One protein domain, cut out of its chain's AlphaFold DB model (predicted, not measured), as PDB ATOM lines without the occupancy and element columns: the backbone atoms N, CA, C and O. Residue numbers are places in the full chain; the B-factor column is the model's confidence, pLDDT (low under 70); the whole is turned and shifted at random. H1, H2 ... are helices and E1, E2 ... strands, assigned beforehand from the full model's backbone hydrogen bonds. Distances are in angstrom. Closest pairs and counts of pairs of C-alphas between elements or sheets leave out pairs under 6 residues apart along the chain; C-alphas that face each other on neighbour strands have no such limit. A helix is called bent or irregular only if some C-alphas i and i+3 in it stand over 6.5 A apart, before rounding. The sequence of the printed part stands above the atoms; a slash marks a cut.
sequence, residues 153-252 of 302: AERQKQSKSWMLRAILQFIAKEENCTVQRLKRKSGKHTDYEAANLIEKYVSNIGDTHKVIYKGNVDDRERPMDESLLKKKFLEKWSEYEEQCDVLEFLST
ATOM      1  N   ALA A 153      30.879  41.796 -64.046       86.81
ATOM      2  CA  ALA A 153      30.334  40.460 -63.804       86.81
ATOM      3  C   ALA A 153      31.066  39.708 -62.671       86.81
ATOM      4  O   ALA A 153      30.435  39.040 -61.852       86.81
ATOM      5  N   GLU A 154      32.392  39.857 -62.577       87.38
ATOM      6  CA  GLU A 154      33.188  39.260 -61.498       87.38
ATOM      7  C   GLU A 154      32.930  39.949 -60.153       87.38
ATOM      8  O   GLU A 154      32.835  39.276 -59.125       87.38
ATOM      9  N   ARG A 155      32.761  41.277 -60.139       87.06
ATOM     10  CA  ARG A 155      32.415  42.012 -58.910       87.06
ATOM     11  C   ARG A 155      31.029  41.630 -58.397       87.06
ATOM     12  O   ARG A 155      30.897  41.300 -57.223       87.06
ATOM     13  N   GLN A 156      30.035  41.542 -59.278       86.56
ATOM     14  CA  GLN A 156      28.690  41.071 -58.931       86.56
ATOM     15  C   GLN A 156      28.712  39.630 -58.395       86.56
ATOM     16  O   GLN A 156      28.071  39.321 -57.387       86.56
ATOM     17  N   LYS A 157      29.505  38.741 -59.008       86.31
ATOM     18  CA  LYS A 157      29.703  37.366 -58.522       86.31
ATOM     19  C   LYS A 157      30.342  37.323 -57.129       86.31
ATOM     20  O   LYS A 157      29.927  36.520 -56.285       86.31
ATOM     21  N   GLN A 158      31.328  38.182 -56.862       87.56
ATOM     22  CA  GLN A 158      31.926  38.329 -55.531       87.56
ATOM     23  C   GLN A 158      30.909  38.841 -54.507       87.56
ATOM     24  O   GLN A 158      30.777  38.227 -53.448       87.56
ATOM     25  N   SER A 159      30.139  39.877 -54.844       89.69
ATOM     26  CA  SER A 159      29.082  40.426 -53.988       89.69
ATOM     27  C   SER A 159      28.047  39.379 -53.600       89.69
ATOM     28  O   SER A 159      27.783  39.194 -52.411       89.69
ATOM     29  N   LYS A 160      27.552  38.589 -54.561       89.94
ATOM     30  CA  LYS A 160      26.652  37.462 -54.268       89.94
ATOM     31  C   LYS A 160      27.308  36.433 -53.344       89.94
ATOM     32  O   LYS A 160      26.704  35.991 -52.373       89.94
ATOM     33  N   SER A 161      28.575  36.094 -53.580       88.19
ATOM     34  CA  SER A 161      29.319  35.156 -52.723       88.19
ATOM     35  C   SER A 161      29.486  35.666 -51.285       88.19
ATOM     36  O   SER A 161      29.408  34.886 -50.329       88.19
ATOM     37  N   TRP A 162      29.708  36.970 -51.105       90.62
ATOM     38  CA  TRP A 162      29.747  37.599 -49.787       90.62
ATOM     39  C   TRP A 162      28.370  37.628 -49.128       90.62
ATOM     40  O   TRP A 162      28.291  37.342 -47.934       90.62
ATOM     41  N   MET A 163      27.300  37.870 -49.891       93.19
ATOM     42  CA  MET A 163      25.924  37.831 -49.388       93.19
ATOM     43  C   MET A 163      25.574  36.442 -48.852       93.19
ATOM     44  O   MET A 163      25.124  36.315 -47.718       93.19
ATOM     45  N   LEU A 164      25.902  35.380 -49.594       92.19
ATOM     46  CA  LEU A 164      25.723  33.995 -49.138       92.19
ATOM     47  C   LEU A 164      26.447  33.742 -47.806       92.19
ATOM     48  O   LEU A 164      25.899  33.166 -46.862       92.19
ATOM     49  N   ARG A 165      27.692  34.222 -47.687       91.25
ATOM     50  CA  ARG A 165      28.459  34.105 -46.442       91.25
ATOM     51  C   ARG A 165      27.832  34.904 -45.294       91.25
ATOM     52  O   ARG A 165      27.906  34.425 -44.155       91.25
ATOM     53  N   ALA A 166      27.282  36.083 -45.578       93.81
ATOM     54  CA  ALA A 166      26.623  36.960 -44.617       93.81
ATOM     55  C   ALA A 166      25.303  36.353 -44.123       93.81
ATOM     56  O   ALA A 166      25.101  36.288 -42.916       93.81
ATOM     57  N   ILE A 167      24.482  35.789 -45.012       95.75
ATOM     58  CA  ILE A 167      23.250  35.063 -44.662       95.75
ATOM     59  C   ILE A 167      23.556  33.880 -43.737       95.75
ATOM     60  O   ILE A 167      22.917  33.738 -42.699       95.75
ATOM     61  N   LEU A 168      24.595  33.084 -44.026       95.06
ATOM     62  CA  LEU A 168      25.009  31.998 -43.124       95.06
ATOM     63  C   LEU A 168      25.352  32.511 -41.714       95.06
ATOM     64  O   LEU A 168      25.050  31.869 -40.709       95.06
ATOM     65  N   GLN A 169      26.027  33.660 -41.633       94.62
ATOM     66  CA  GLN A 169      26.337  34.326 -40.366       94.62
ATOM     67  C   GLN A 169      25.084  34.869 -39.676       94.62
ATOM     68  O   GLN A 169      24.987  34.757 -38.456       94.62
ATOM     69  N   PHE A 170      24.151  35.437 -40.441       96.38
ATOM     70  CA  PHE A 170      22.886  35.964 -39.949       96.38
ATOM     71  C   PHE A 170      22.074  34.851 -39.297       96.38
ATOM     72  O   PHE A 170      21.747  34.960 -38.119       96.38
ATOM     73  N   ILE A 171      21.836  33.753 -40.022       96.44
ATOM     74  CA  ILE A 171      21.091  32.588 -39.525       96.44
ATOM     75  C   ILE A 171      21.751  32.052 -38.261       96.44
ATOM     76  O   ILE A 171      21.087  31.824 -37.257       96.44
ATOM     77  N   ALA A 172      23.077  31.905 -38.267       95.69
ATOM     78  CA  ALA A 172      23.777  31.443 -37.079       95.69
ATOM     79  C   ALA A 172      23.629  32.408 -35.892       95.69
ATOM     80  O   ALA A 172      23.582  31.955 -34.760       95.69
ATOM     81  N   LYS A 173      23.553  33.723 -36.109       96.25
ATOM     82  CA  LYS A 173      23.323  34.686 -35.025       96.25
ATOM     83  C   LYS A 173      21.887  34.611 -34.497       96.25
ATOM     84  O   LYS A 173      21.711  34.578 -33.285       96.25
ATOM     85  N   GLU A 174      20.906  34.589 -35.393       96.25
ATOM     86  CA  GLU A 174      19.470  34.527 -35.085       96.25
ATOM     87  C   GLU A 174      19.118  33.261 -34.293       96.25
ATOM     88  O   GLU A 174      18.418  33.322 -33.289       96.25
ATOM     89  N   GLU A 175      19.716  32.134 -34.671       94.56
ATOM     90  CA  GLU A 175      19.488  30.825 -34.052       94.56
ATOM     91  C   GLU A 175      20.386  30.565 -32.833       94.56
ATOM     92  O   GLU A 175      20.437  29.450 -32.320       94.56
ATOM     93  N   ASN A 176      21.129  31.578 -32.368       94.25
ATOM     94  CA  ASN A 176      22.116  31.455 -31.296       94.25
ATOM     95  C   ASN A 176      23.104  30.288 -31.520       94.25
ATOM     96  O   ASN A 176      23.398  29.497 -30.630       94.25
ATOM     97  N   CYS A 177      23.646  30.188 -32.728       94.50
ATOM     98  CA  CYS A 177      24.602  29.182 -33.172       94.50
ATOM     99  C   CYS A 177      26.010  29.756 -33.415       94.50
ATOM    100  O   CYS A 177      26.265  30.964 -33.456       94.50
ATOM    101  N   THR A 178      26.963  28.853 -33.620       93.56
ATOM    102  CA  THR A 178      28.283  29.110 -34.205       93.56
ATOM    103  C   THR A 178      28.393  28.437 -35.567       93.56
ATOM    104  O   THR A 178      27.748  27.424 -35.822       93.56
ATOM    105  N   VAL A 179      29.221  28.994 -36.454       93.25
ATOM    106  CA  VAL A 179      29.521  28.389 -37.758       93.25
ATOM    107  C   VAL A 179      30.916  27.785 -37.712       93.25
ATOM    108  O   VAL A 179      31.909  28.512 -37.645       93.25
ATOM    109  N   GLN A 180      30.997  26.465 -37.812       91.38
ATOM    110  CA  GLN A 180      32.245  25.734 -37.976       91.38
ATOM    111  C   GLN A 180      32.465  25.440 -39.461       91.38
ATOM    112  O   GLN A 180      31.584  24.929 -40.145       91.38
ATOM    113  N   ARG A 181      33.652  25.754 -39.984       89.00
ATOM    114  CA  ARG A 181      34.014  25.453 -41.377       89.00
ATOM    115  C   ARG A 181      34.745  24.113 -41.455       89.00
ATOM    116  O   ARG A 181      35.808  23.982 -40.857       89.00
ATOM    117  N   LEU A 182      34.231  23.179 -42.254       88.25
ATOM    118  CA  LEU A 182      34.789  21.831 -42.431       88.25
ATOM    119  C   LEU A 182      35.893  21.777 -43.494       88.25
ATOM    120  O   LEU A 182      36.875  21.053 -43.351       88.25
ATOM    121  N   LYS A 183      35.767  22.572 -44.565       83.38
ATOM    122  CA  LYS A 183      36.711  22.580 -45.698       83.38
ATOM    123  C   LYS A 183      37.417  23.933 -45.820       83.38
ATOM    124  O   LYS A 183      36.785  24.985 -45.851       83.38
ATOM    125  N   ARG A 184      38.752  23.936 -45.964       65.25
ATOM    126  CA  ARG A 184      39.574  25.169 -46.109       65.25
ATOM    127  C   ARG A 184      39.216  25.995 -47.358       65.25
ATOM    128  O   ARG A 184      39.440  27.203 -47.370       65.25
ATOM    129  N   LYS A 185      38.687  25.341 -48.395       62.69
ATOM    130  CA  LYS A 185      38.387  25.882 -49.730       62.69
ATOM    131  C   LYS A 185      36.914  25.662 -50.118       62.69
ATOM    132  O   LYS A 185      36.624  25.284 -51.245       62.69
ATOM    133  N   SER A 186      35.991  25.902 -49.190       56.16
ATOM    134  CA  SER A 186      34.554  25.645 -49.369       56.16
ATOM    135  C   SER A 186      33.869  26.391 -50.530       56.16
ATOM    136  O   SER A 186      32.754  26.030 -50.870       56.16
ATOM    137  N   GLY A 187      34.529  27.370 -51.167       54.72
ATOM    138  CA  GLY A 187      34.014  28.090 -52.344       54.72
ATOM    139  C   GLY A 187      34.996  28.216 -53.518       54.72
ATOM    140  O   GLY A 187      34.844  29.122 -54.324       54.72
ATOM    141  N   LYS A 188      36.055  27.388 -53.590       48.84
ATOM    142  CA  LYS A 188      37.075  27.474 -54.668       48.84
ATOM    143  C   LYS A 188      36.835  26.547 -55.857       48.84
ATOM    144  O   LYS A 188      37.491  26.720 -56.876       48.84
ATOM    145  N   HIS A 189      35.943  25.576 -55.729       43.00
ATOM    146  CA  HIS A 189      35.461  24.843 -56.886       43.00
ATOM    147  C   HIS A 189      34.202  25.545 -57.336       43.00
ATOM    148  O   HIS A 189      33.213  25.454 -56.624       43.00
ATOM    149  N   THR A 190      34.291  26.268 -58.453       46.31
ATOM    150  CA  THR A 190      33.314  26.253 -59.545       46.31
ATOM    151  C   THR A 190      33.327  27.594 -60.274       46.31
ATOM    152  O   THR A 190      33.116  28.670 -59.706       46.31
ATOM    153  N   ASP A 191      33.513  27.487 -61.583       49.69
ATOM    154  CA  ASP A 191      32.925  28.367 -62.584       49.69
ATOM    155  C   ASP A 191      31.402  28.360 -62.402       49.69
ATOM    156  O   ASP A 191      30.657  27.669 -63.091       49.69
ATOM    157  N   TYR A 192      30.924  29.016 -61.348       54.44
ATOM    158  CA  TYR A 192      29.502  29.229 -61.160       54.44
ATOM    159  C   TYR A 192      29.102  30.284 -62.185       54.44
ATOM    160  O   TYR A 192      29.499  31.447 -62.052       54.44
ATOM    161  N   GLU A 193      28.342  29.887 -63.200       57.81
ATOM    162  CA  GLU A 193      27.450  30.828 -63.868       57.81
ATOM    163  C   GLU A 193      26.539  31.451 -62.808       57.81
ATOM    164  O   GLU A 193      26.063  30.762 -61.897       57.81
ATOM    165  N   ALA A 194      26.323  32.765 -62.901       60.16
ATOM    166  CA  ALA A 194      25.604  33.534 -61.888       60.16
ATOM    167  C   ALA A 194      24.185  33.005 -61.608       60.16
ATOM    168  O   ALA A 194      23.674  33.233 -60.512       60.16
ATOM    169  N   ALA A 195      23.583  32.288 -62.566       62.66
ATOM    170  CA  ALA A 195      22.228  31.751 -62.492       62.66
ATOM    171  C   ALA A 195      22.049  30.649 -61.429       62.66
ATOM    172  O   ALA A 195      21.043  30.648 -60.733       62.66
ATOM    173  N   ASN A 196      23.041  29.771 -61.218       74.00
ATOM    174  CA  ASN A 196      22.890  28.591 -60.340       74.00
ATOM    175  C   ASN A 196      23.695  28.696 -59.033       74.00
ATOM    176  O   ASN A 196      23.984  27.690 -58.379       74.00
ATOM    177  N   LEU A 197      24.132  29.905 -58.670       80.56
ATOM    178  CA  LEU A 197      25.032  30.118 -57.536       80.56
ATOM    179  C   LEU A 197      24.380  29.723 -56.199       80.56
ATOM    180  O   LEU A 197      25.014  29.041 -55.395       80.56
ATOM    181  N   ILE A 198      23.126  30.125 -55.974       86.00
ATOM    182  CA  ILE A 198      22.404  29.862 -54.722       86.00
ATOM    183  C   ILE A 198      22.134  28.369 -54.526       86.00
ATOM    184  O   ILE A 198      22.501  27.817 -53.491       86.00
ATOM    185  N   GLU A 199      21.581  27.690 -55.532       86.00
ATOM    186  CA  GLU A 199      21.243  26.264 -55.463       86.00
ATOM    187  C   GLU A 199      22.474  25.412 -55.148       86.00
ATOM    188  O   GLU A 199      22.443  24.532 -54.284       86.00
ATOM    189  N   LYS A 200      23.598  25.716 -55.806       84.69
ATOM    190  CA  LYS A 200      24.865  25.016 -55.586       84.69
ATOM    191  C   LYS A 200      25.494  25.350 -54.233       84.69
ATOM    192  O   LYS A 200      26.129  24.486 -53.631       84.69
ATOM    193  N   TYR A 201      25.345  26.581 -53.744       87.69
ATOM    194  CA  TYR A 201      25.817  26.945 -52.408       87.69
ATOM    195  C   TYR A 201      25.026  26.206 -51.325       87.69
ATOM    196  O   TYR A 201      25.621  25.594 -50.441       87.69
ATOM    197  N   VAL A 202      23.695  26.233 -51.421       90.00
ATOM    198  CA  VAL A 202      22.772  25.616 -50.460       90.00
ATOM    199  C   VAL A 202      22.909  24.094 -50.459       90.00
ATOM    200  O   VAL A 202      22.913  23.490 -49.390       90.00
ATOM    201  N   SER A 203      23.090  23.456 -51.619       88.56
ATOM    202  CA  SER A 203      23.303  22.004 -51.680       88.56
ATOM    203  C   SER A 203      24.628  21.564 -51.048       88.56
ATOM    204  O   SER A 203      24.670  20.528 -50.397       88.56
ATOM    205  N   ASN A 204      25.684  22.375 -51.161       88.31
ATOM    206  CA  ASN A 204      27.023  22.084 -50.633       88.31
ATOM    207  C   ASN A 204      27.248  22.615 -49.198       88.31
ATOM    208  O   ASN A 204      28.344  22.489 -48.637       88.31
ATOM    209  N   ILE A 205      26.258  23.273 -48.584       88.38
ATOM    210  CA  ILE A 205      26.470  23.957 -47.303       88.38
ATOM    211  C   ILE A 205      26.760  22.973 -46.162       88.38
ATOM    212  O   ILE A 205      27.677  23.231 -45.384       88.38
ATOM    213  N   GLY A 206      26.074  21.823 -46.115       87.00
ATOM    214  CA  GLY A 206      26.282  20.778 -45.101       87.00
ATOM    215  C   GLY A 206      27.656  20.105 -45.194       87.00
ATOM    216  O   GLY A 206      28.294  19.819 -44.183       87.00
ATOM    217  N   ASP A 207      28.184  19.970 -46.411       86.88
ATOM    218  CA  ASP A 207      29.517  19.417 -46.674       86.88
ATOM    219  C   ASP A 207      30.662  20.377 -46.333       86.88
ATOM    220  O   ASP A 207      31.833  19.986 -46.227       86.88
ATOM    221  N   THR A 208      30.358  21.669 -46.243       87.69
ATOM    222  CA  THR A 208      31.359  22.725 -46.093       87.69
ATOM    223  C   THR A 208      31.330  23.385 -44.725       87.69
ATOM    224  O   THR A 208      32.378  23.877 -44.280       87.69
ATOM    225  N   HIS A 209      30.180  23.385 -44.053       91.06
ATOM    226  CA  HIS A 209      29.953  24.053 -42.783       91.06
ATOM    227  C   HIS A 209      29.026  23.241 -41.872       91.06
ATOM    228  O   HIS A 209      28.098  22.587 -42.327       91.06
ATOM    229  N   LYS A 210      29.247  23.363 -40.563       92.31
ATOM    230  CA  LYS A 210      28.286  22.977 -39.526       92.31
ATOM    231  C   LYS A 210      27.812  24.224 -38.797       92.31
ATOM    232  O   LYS A 210      28.624  25.089 -38.463       92.31
ATOM    233  N   VAL A 211      26.513  24.302 -38.538       93.62
ATOM    234  CA  VAL A 211      25.904  25.339 -37.697       93.62
ATOM    235  C   VAL A 211      25.534  24.678 -36.373       93.62
ATOM    236  O   VAL A 211      24.720  23.764 -36.367       93.62
ATOM    237  N   ILE A 212      26.182  25.073 -35.278       93.69
ATOM    238  CA  ILE A 212      26.112  24.384 -33.978       93.69
ATOM    239  C   ILE A 212      25.498  25.326 -32.946       93.69
ATOM    240  O   ILE A 212      26.032  26.420 -32.749       93.69
ATOM    241  N   TYR A 213      24.415  24.914 -32.284       92.62
ATOM    242  CA  TYR A 213      23.756  25.710 -31.241       92.62
ATOM    243  C   TYR A 213      24.713  26.026 -30.082       92.62
ATOM    244  O   TYR A 213      25.491  25.175 -29.649       92.62
ATOM    245  N   LYS A 214      24.669  27.266 -29.585       87.62
ATOM    246  CA  LYS A 214      25.419  27.699 -28.403       87.62
ATOM    247  C   LYS A 214      24.639  27.336 -27.148       87.62
ATOM    248  O   LYS A 214      23.480  27.711 -27.003       87.62
ATOM    249  N   GLY A 215      25.337  26.697 -26.216       75.31
ATOM    250  CA  GLY A 215      24.781  26.258 -24.944       75.31
ATOM    251  C   GLY A 215      24.236  24.839 -25.034       75.31
ATOM    252  O   GLY A 215      23.339  24.559 -25.818       75.31
ATOM    253  N   ASN A 216      24.797  23.956 -24.212       58.66
ATOM    254  CA  ASN A 216      24.126  22.783 -23.675       58.66
ATOM    255  C   ASN A 216      24.796  22.410 -22.352       58.66
ATOM    256  O   ASN A 216      26.007  22.529 -22.202       58.66
ATOM    257  N   VAL A 217      23.962  21.937 -21.431       56.59
ATOM    258  CA  VAL A 217      24.259  21.472 -20.065       56.59
ATOM    259  C   VAL A 217      25.062  20.151 -20.057       56.59
ATOM    260  O   VAL A 217      25.458  19.677 -19.003       56.59
ATOM    261  N   ASP A 218      25.331  19.581 -21.238       63.84
ATOM    262  CA  ASP A 218      25.658  18.160 -21.434       63.84
ATOM    263  C   ASP A 218      26.885  17.919 -22.350       63.84
ATOM    264  O   ASP A 218      27.060  16.812 -22.857       63.84
ATOM    265  N   ASP A 219      27.688  18.956 -22.642       62.53
ATOM    266  CA  ASP A 219      28.901  18.944 -23.502       62.53
ATOM    267  C   ASP A 219      28.751  18.374 -24.935       62.53
ATOM    268  O   ASP A 219      29.713  18.313 -25.704       62.53
ATOM    269  N   ARG A 220      27.541  17.995 -25.359       74.69
ATOM    270  CA  ARG A 220      27.279  17.446 -26.696       74.69
ATOM    271  C   ARG A 220      27.039  18.541 -27.736       74.69
ATOM    272  O   ARG A 220      26.123  19.359 -27.600       74.69
ATOM    273  N   GLU A 221      27.818  18.501 -28.821       82.31
ATOM    274  CA  GLU A 221      27.592  19.321 -30.016       82.31
ATOM    275  C   GLU A 221      26.217  19.003 -30.618       82.31
ATOM    276  O   GLU A 221      25.947  17.873 -31.029       82.31
ATOM    277  N   ARG A 222      25.346  20.013 -30.705       88.75
ATOM    278  CA  ARG A 222      24.038  19.899 -31.354       88.75
ATOM    279  C   ARG A 222      24.046  20.684 -32.668       88.75
ATOM    280  O   ARG A 222      23.873  21.906 -32.634       88.75
ATOM    281  N   PRO A 223      24.275  20.028 -33.818       91.56
ATOM    282  CA  PRO A 223      24.161  20.689 -35.107       91.56
ATOM    283  C   PRO A 223      22.693  21.001 -35.423       91.56
ATOM    284  O   PRO A 223      21.782  20.274 -35.025       91.56
ATOM    285  N   MET A 224      22.477  22.087 -36.154       93.00
ATOM    286  CA  MET A 224      21.202  22.391 -36.789       93.00
ATOM    287  C   MET A 224      20.885  21.339 -37.850       93.00
ATOM    288  O   MET A 224      21.778  20.927 -38.593       93.00
ATOM    289  N   ASP A 225      19.616  20.939 -37.926       93.94
ATOM    290  CA  ASP A 225      19.133  20.075 -38.999       93.94
ATOM    291  C   ASP A 225      19.418  20.707 -40.372       93.94
ATOM    292  O   ASP A 225      19.205  21.904 -40.584       93.94
ATOM    293  N   GLU A 226      19.920  19.904 -41.309       91.88
ATOM    294  CA  GLU A 226      20.344  20.400 -42.616       91.88
ATOM    295  C   GLU A 226      19.159  20.916 -43.441       91.88
ATOM    296  O   GLU A 226      19.279  21.942 -44.113       91.88
ATOM    297  N   SER A 227      18.002  20.253 -43.365       93.56
ATOM    298  CA  SER A 227      16.800  20.680 -44.089       93.56
ATOM    299  C   SER A 227      16.286  22.010 -43.543       93.56
ATOM    300  O   SER A 227      15.937  22.905 -44.317       93.56
ATOM    301  N   LEU A 228      16.318  22.182 -42.218       94.50
ATOM    302  CA  LEU A 228      16.014  23.453 -41.562       94.50
ATOM    303  C   LEU A 228      16.987  24.564 -41.983       94.50
ATOM    304  O   LEU A 228      16.540  25.662 -42.322       94.50
ATOM    305  N   LEU A 229      18.296  24.287 -41.997       94.56
ATOM    306  CA  LEU A 229      19.310  25.250 -42.428       94.56
ATOM    307  C   LEU A 229      19.073  25.683 -43.878       94.56
ATOM    308  O   LEU A 229      19.058  26.879 -44.152       94.56
ATOM    309  N   LYS A 230      18.848  24.732 -44.796       94.94
ATOM    310  CA  LYS A 230      18.567  25.019 -46.212       94.94
ATOM    311  C   LYS A 230      17.307  25.865 -46.375       94.94
ATOM    312  O   LYS A 230      17.346  26.855 -47.100       94.94
ATOM    313  N   LYS A 231      16.224  25.526 -45.665       95.56
ATOM    314  CA  LYS A 231      14.974  26.298 -45.673       95.56
ATOM    315  C   LYS A 231      15.209  27.750 -45.244       95.56
ATOM    316  O   LYS A 231      14.916  28.657 -46.016       95.56
ATOM    317  N   LYS A 232      15.814  27.965 -44.069       95.94
ATOM    318  CA  LYS A 232      16.136  29.312 -43.558       95.94
ATOM    319  C   LYS A 232      17.045  30.087 -44.508       95.94
ATOM    320  O   LYS A 232      16.905  31.296 -44.663       95.94
ATOM    321  N   PHE A 233      17.982  29.393 -45.150       95.62
ATOM    322  CA  PHE A 233      18.887  29.997 -46.115       95.62
ATOM    323  C   PHE A 233      18.157  30.517 -47.351       95.62
ATOM    324  O   PHE A 233      18.403  31.650 -47.752       95.62
ATOM    325  N   LEU A 234      17.259  29.720 -47.935       94.94
ATOM    326  CA  LEU A 234      16.466  30.128 -49.097       94.94
ATOM    327  C   LEU A 234      15.506  31.274 -48.759       94.94
ATOM    328  O   LEU A 234      15.414  32.227 -49.528       94.94
ATOM    329  N   GLU A 235      14.866  31.226 -47.585       96.06
ATOM    330  CA  GLU A 235      14.027  32.321 -47.078       96.06
ATOM    331  C   GLU A 235      14.832  33.626 -46.989       96.06
ATOM    332  O   GLU A 235      14.477  34.619 -47.621       96.06
ATOM    333  N   LYS A 236      15.978  33.615 -46.298       96.25
ATOM    334  CA  LYS A 236      16.845  34.799 -46.195       96.25
ATOM    335  C   LYS A 236      17.422  35.228 -47.544       96.25
ATOM    336  O   LYS A 236      17.562  36.417 -47.789       96.25
ATOM    337  N   TRP A 237      17.749  34.300 -48.439       95.00
ATOM    338  CA  TRP A 237      18.222  34.659 -49.775       95.00
ATOM    339  C   TRP A 237      17.171  35.461 -50.548       95.00
ATOM    340  O   TRP A 237      17.504  36.528 -51.050       95.00
ATOM    341  N   SER A 238      15.906  35.024 -50.550       94.50
ATOM    342  CA  SER A 238      14.814  35.769 -51.201       94.50
ATOM    343  C   SER A 238      14.585  37.170 -50.616       94.50
ATOM    344  O   SER A 238      14.133  38.065 -51.320       94.50
ATOM    345  N   GLU A 239      14.936  37.386 -49.345       95.81
ATOM    346  CA  GLU A 239      14.838  38.691 -48.676       95.81
ATOM    347  C   GLU A 239      15.963  39.659 -49.104       95.81
ATOM    348  O   GLU A 239      15.744  40.869 -49.189       95.81
ATOM    349  N   TYR A 240      17.168  39.142 -49.377       94.50
ATOM    350  CA  TYR A 240      18.387  39.951 -49.529       94.50
ATOM    351  C   TYR A 240      19.061  39.879 -50.911       94.50
ATOM    352  O   TYR A 240      20.040  40.596 -51.127       94.50
ATOM    353  N   GLU A 241      18.601  39.049 -51.854       91.00
ATOM    354  CA  GLU A 241      19.295  38.860 -53.141       91.00
ATOM    355  C   GLU A 241      19.440  40.155 -53.954       91.00
ATOM    356  O   GLU A 241      20.525  40.442 -54.463       91.00
ATOM    357  N   GLU A 242      18.402  40.992 -53.963       91.94
ATOM    358  CA  GLU A 242      18.377  42.300 -54.638       91.94
ATOM    359  C   GLU A 242      19.287  43.343 -53.963       91.94
ATOM    360  O   GLU A 242      19.547  44.414 -54.501       91.94
ATOM    361  N   GLN A 243      19.810  43.041 -52.771       93.50
ATOM    362  CA  GLN A 243      20.664  43.939 -51.988       93.50
ATOM    363  C   GLN A 243      22.152  43.579 -52.108       93.50
ATOM    364  O   GLN A 243      22.990  44.146 -51.403       93.50
ATOM    365  N   CYS A 244      22.517  42.641 -52.992       90.56
ATOM    366  CA  CYS A 244      23.912  42.233 -53.183       90.56
ATOM    367  C   CYS A 244      24.833  43.412 -53.538       90.56
ATOM    368  O   CYS A 244      25.987  43.428 -53.106       90.56
ATOM    369  N   ASP A 245      24.326  44.423 -54.243       90.25
ATOM    370  CA  ASP A 245      25.100  45.600 -54.654       90.25
ATOM    371  C   ASP A 245      25.610  46.424 -53.459       90.25
ATOM    372  O   ASP A 245      26.683  47.027 -53.527       90.25
ATOM    373  N   VAL A 246      24.933  46.365 -52.302       92.31
ATOM    374  CA  VAL A 246      25.407  46.984 -51.047       92.31
ATOM    375  C   VAL A 246      26.799  46.471 -50.665       92.31
ATOM    376  O   VAL A 246      27.642  47.230 -50.178       92.31
ATOM    377  N   LEU A 247      27.084  45.194 -50.930       91.25
ATOM    378  CA  LEU A 247      28.385  44.595 -50.640       91.25
ATOM    379  C   LEU A 247      29.466  45.031 -51.635       91.25
ATOM    380  O   LEU A 247      30.645  45.041 -51.268       91.25
ATOM    381  N   GLU A 248      29.094  45.454 -52.847       89.06
ATOM    382  CA  GLU A 248      30.028  46.079 -53.789       89.06
ATOM    383  C   GLU A 248      30.456  47.458 -53.278       89.06
ATOM    384  O   GLU A 248      31.655  47.749 -53.226       89.06
ATOM    385  N   PHE A 249      29.507  48.280 -52.814       90.62
ATOM    386  CA  PHE A 249      29.811  49.579 -52.202       90.62
ATOM    387  C   PHE A 249      30.678  49.427 -50.948       90.62
ATOM    388  O   PHE A 249      31.701  50.103 -50.813       90.62
ATOM    389  N   LEU A 250      30.329  48.487 -50.064       92.38
ATOM    390  CA  LEU A 250      31.120  48.196 -48.869       92.38
ATOM    391  C   LEU A 250      32.545  47.761 -49.230       92.38
ATOM    392  O   LEU A 250      33.510  48.236 -48.636       92.38
ATOM    393  N   SER A 251      32.695  46.884 -50.219       90.06
ATOM    394  CA  SER A 251      34.011  46.400 -50.648       90.06
ATOM    395  C   SER A 251      34.828  47.497 -51.309       90.06
ATOM    396  O   SER A 251      36.030  47.602 -51.062       90.06
ATOM    397  N   THR A 252      34.178  48.372 -52.073       90.94
ATOM    398  CA  THR A 252      34.805  49.576 -52.618       90.94
ATOM    399  C   THR A 252      35.360  50.430 -51.484       90.94
ATOM    400  O   THR A 252      36.546  50.758 -51.491       90.94
TER     401      THR A 252
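Overview. This is residues 153 to 252 of the 302 residues of the protein "methyltransferase-like protein 25" of Agrilus planipennis (UniProt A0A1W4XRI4). A long helix, H1, makes the core, and the sharply bent helix H4 wraps round part of it, its arm H4a crossing H1 and its arm H4b crossing near H1's beginning. H2 packs beside H4a, while a small sheet of two strands, E1 and E2, packs by residues 168 to 173 of H1, and the loop of residues 214 to 225 extends the long axis to Asp 218. The printed part has 100 residues, with four named helices and two named strands in the order H1, E1, H2, H3, E2, H4; the sheet is antiparallel and the class is mostly helix. The whole is compact by its radius of gyration of the C-alphas, 14.2 A, yet elongated, spanning 48 by 24 by 23 A.

Arrangement. H1, residues 153 to 174, has its residue Ala 172 nearest to E1, residues 177 to 181, at Thr 178, with these C-alphas 5.8 A apart. E1 is the antiparallel neighbour of E2, residues 209 to 213, at 157 degrees; N 178 and O 212 are 2.7 A apart and N 210 and O 180 2.8 A, within hydrogen-bond range. H2, residues 194 to 203, only just touches H1, with 3 pairs of C-alphas within 8 A; the closest are those of Lys 157 and Ala 194, 6.5 A. H3, residues 205 to 208, is apart from H1. H4, residues 226 to 252, was assigned as one helix by its hydrogen bonds but is bent, with C-alphas 239 and 242 7.8 A apart; its arms H4a, residues 226 to 239, and H4b, residues 242 to 252, are about perpendicular at 82 degrees. H4a touches H1 at a steep tilt of 58 degrees, opposite ways, closest at the C-alphas of Ile 167 and Lys 236, 6.6 A. H4a touches H2 at a shallow tilt of 30 degrees, opposite ways, closest at the C-alphas of Val 202 and Lys 230, 6.0 A. H4b touches residues 155 to 163 of H1, about perpendicular at 75 degrees, closest at the C-alphas of Ser 159 and Leu 247, 5.4 A. Every O i to N i+4 pair is within hydrogen-bond range in H1 and H4a, against 4 of 6 in H2 and 4 of 7 in H4b; H3 is too short for one.

Along the chain. H1 runs 31.3 A from C-alpha 153 at (30.334, 40.460, -63.804). E1 is 13.0 A long, H2 15.6 A, H3 5.2 A and E2 13.2 A. H4a is 20.0 A long, and H4b runs 18.1 A to C-alpha 252 at (34.805, 49.576, -52.618). H2 and H4b are irregular: C-alphas 195 and 198 are 8.0 A apart, and C-alphas 242 and 245 are 7.5 A apart.

Size, cuts and confidence. The two C-alphas farthest apart are those of Ala 153 and Asp 218, 48.1 A. The printed part has no cut; the links E1 to H2 and E2 to H4 are long, with 12 residues each. The mean pLDDT of the printed part is 85.3, and residues 184 to 195 and 216 to 219 are under 70.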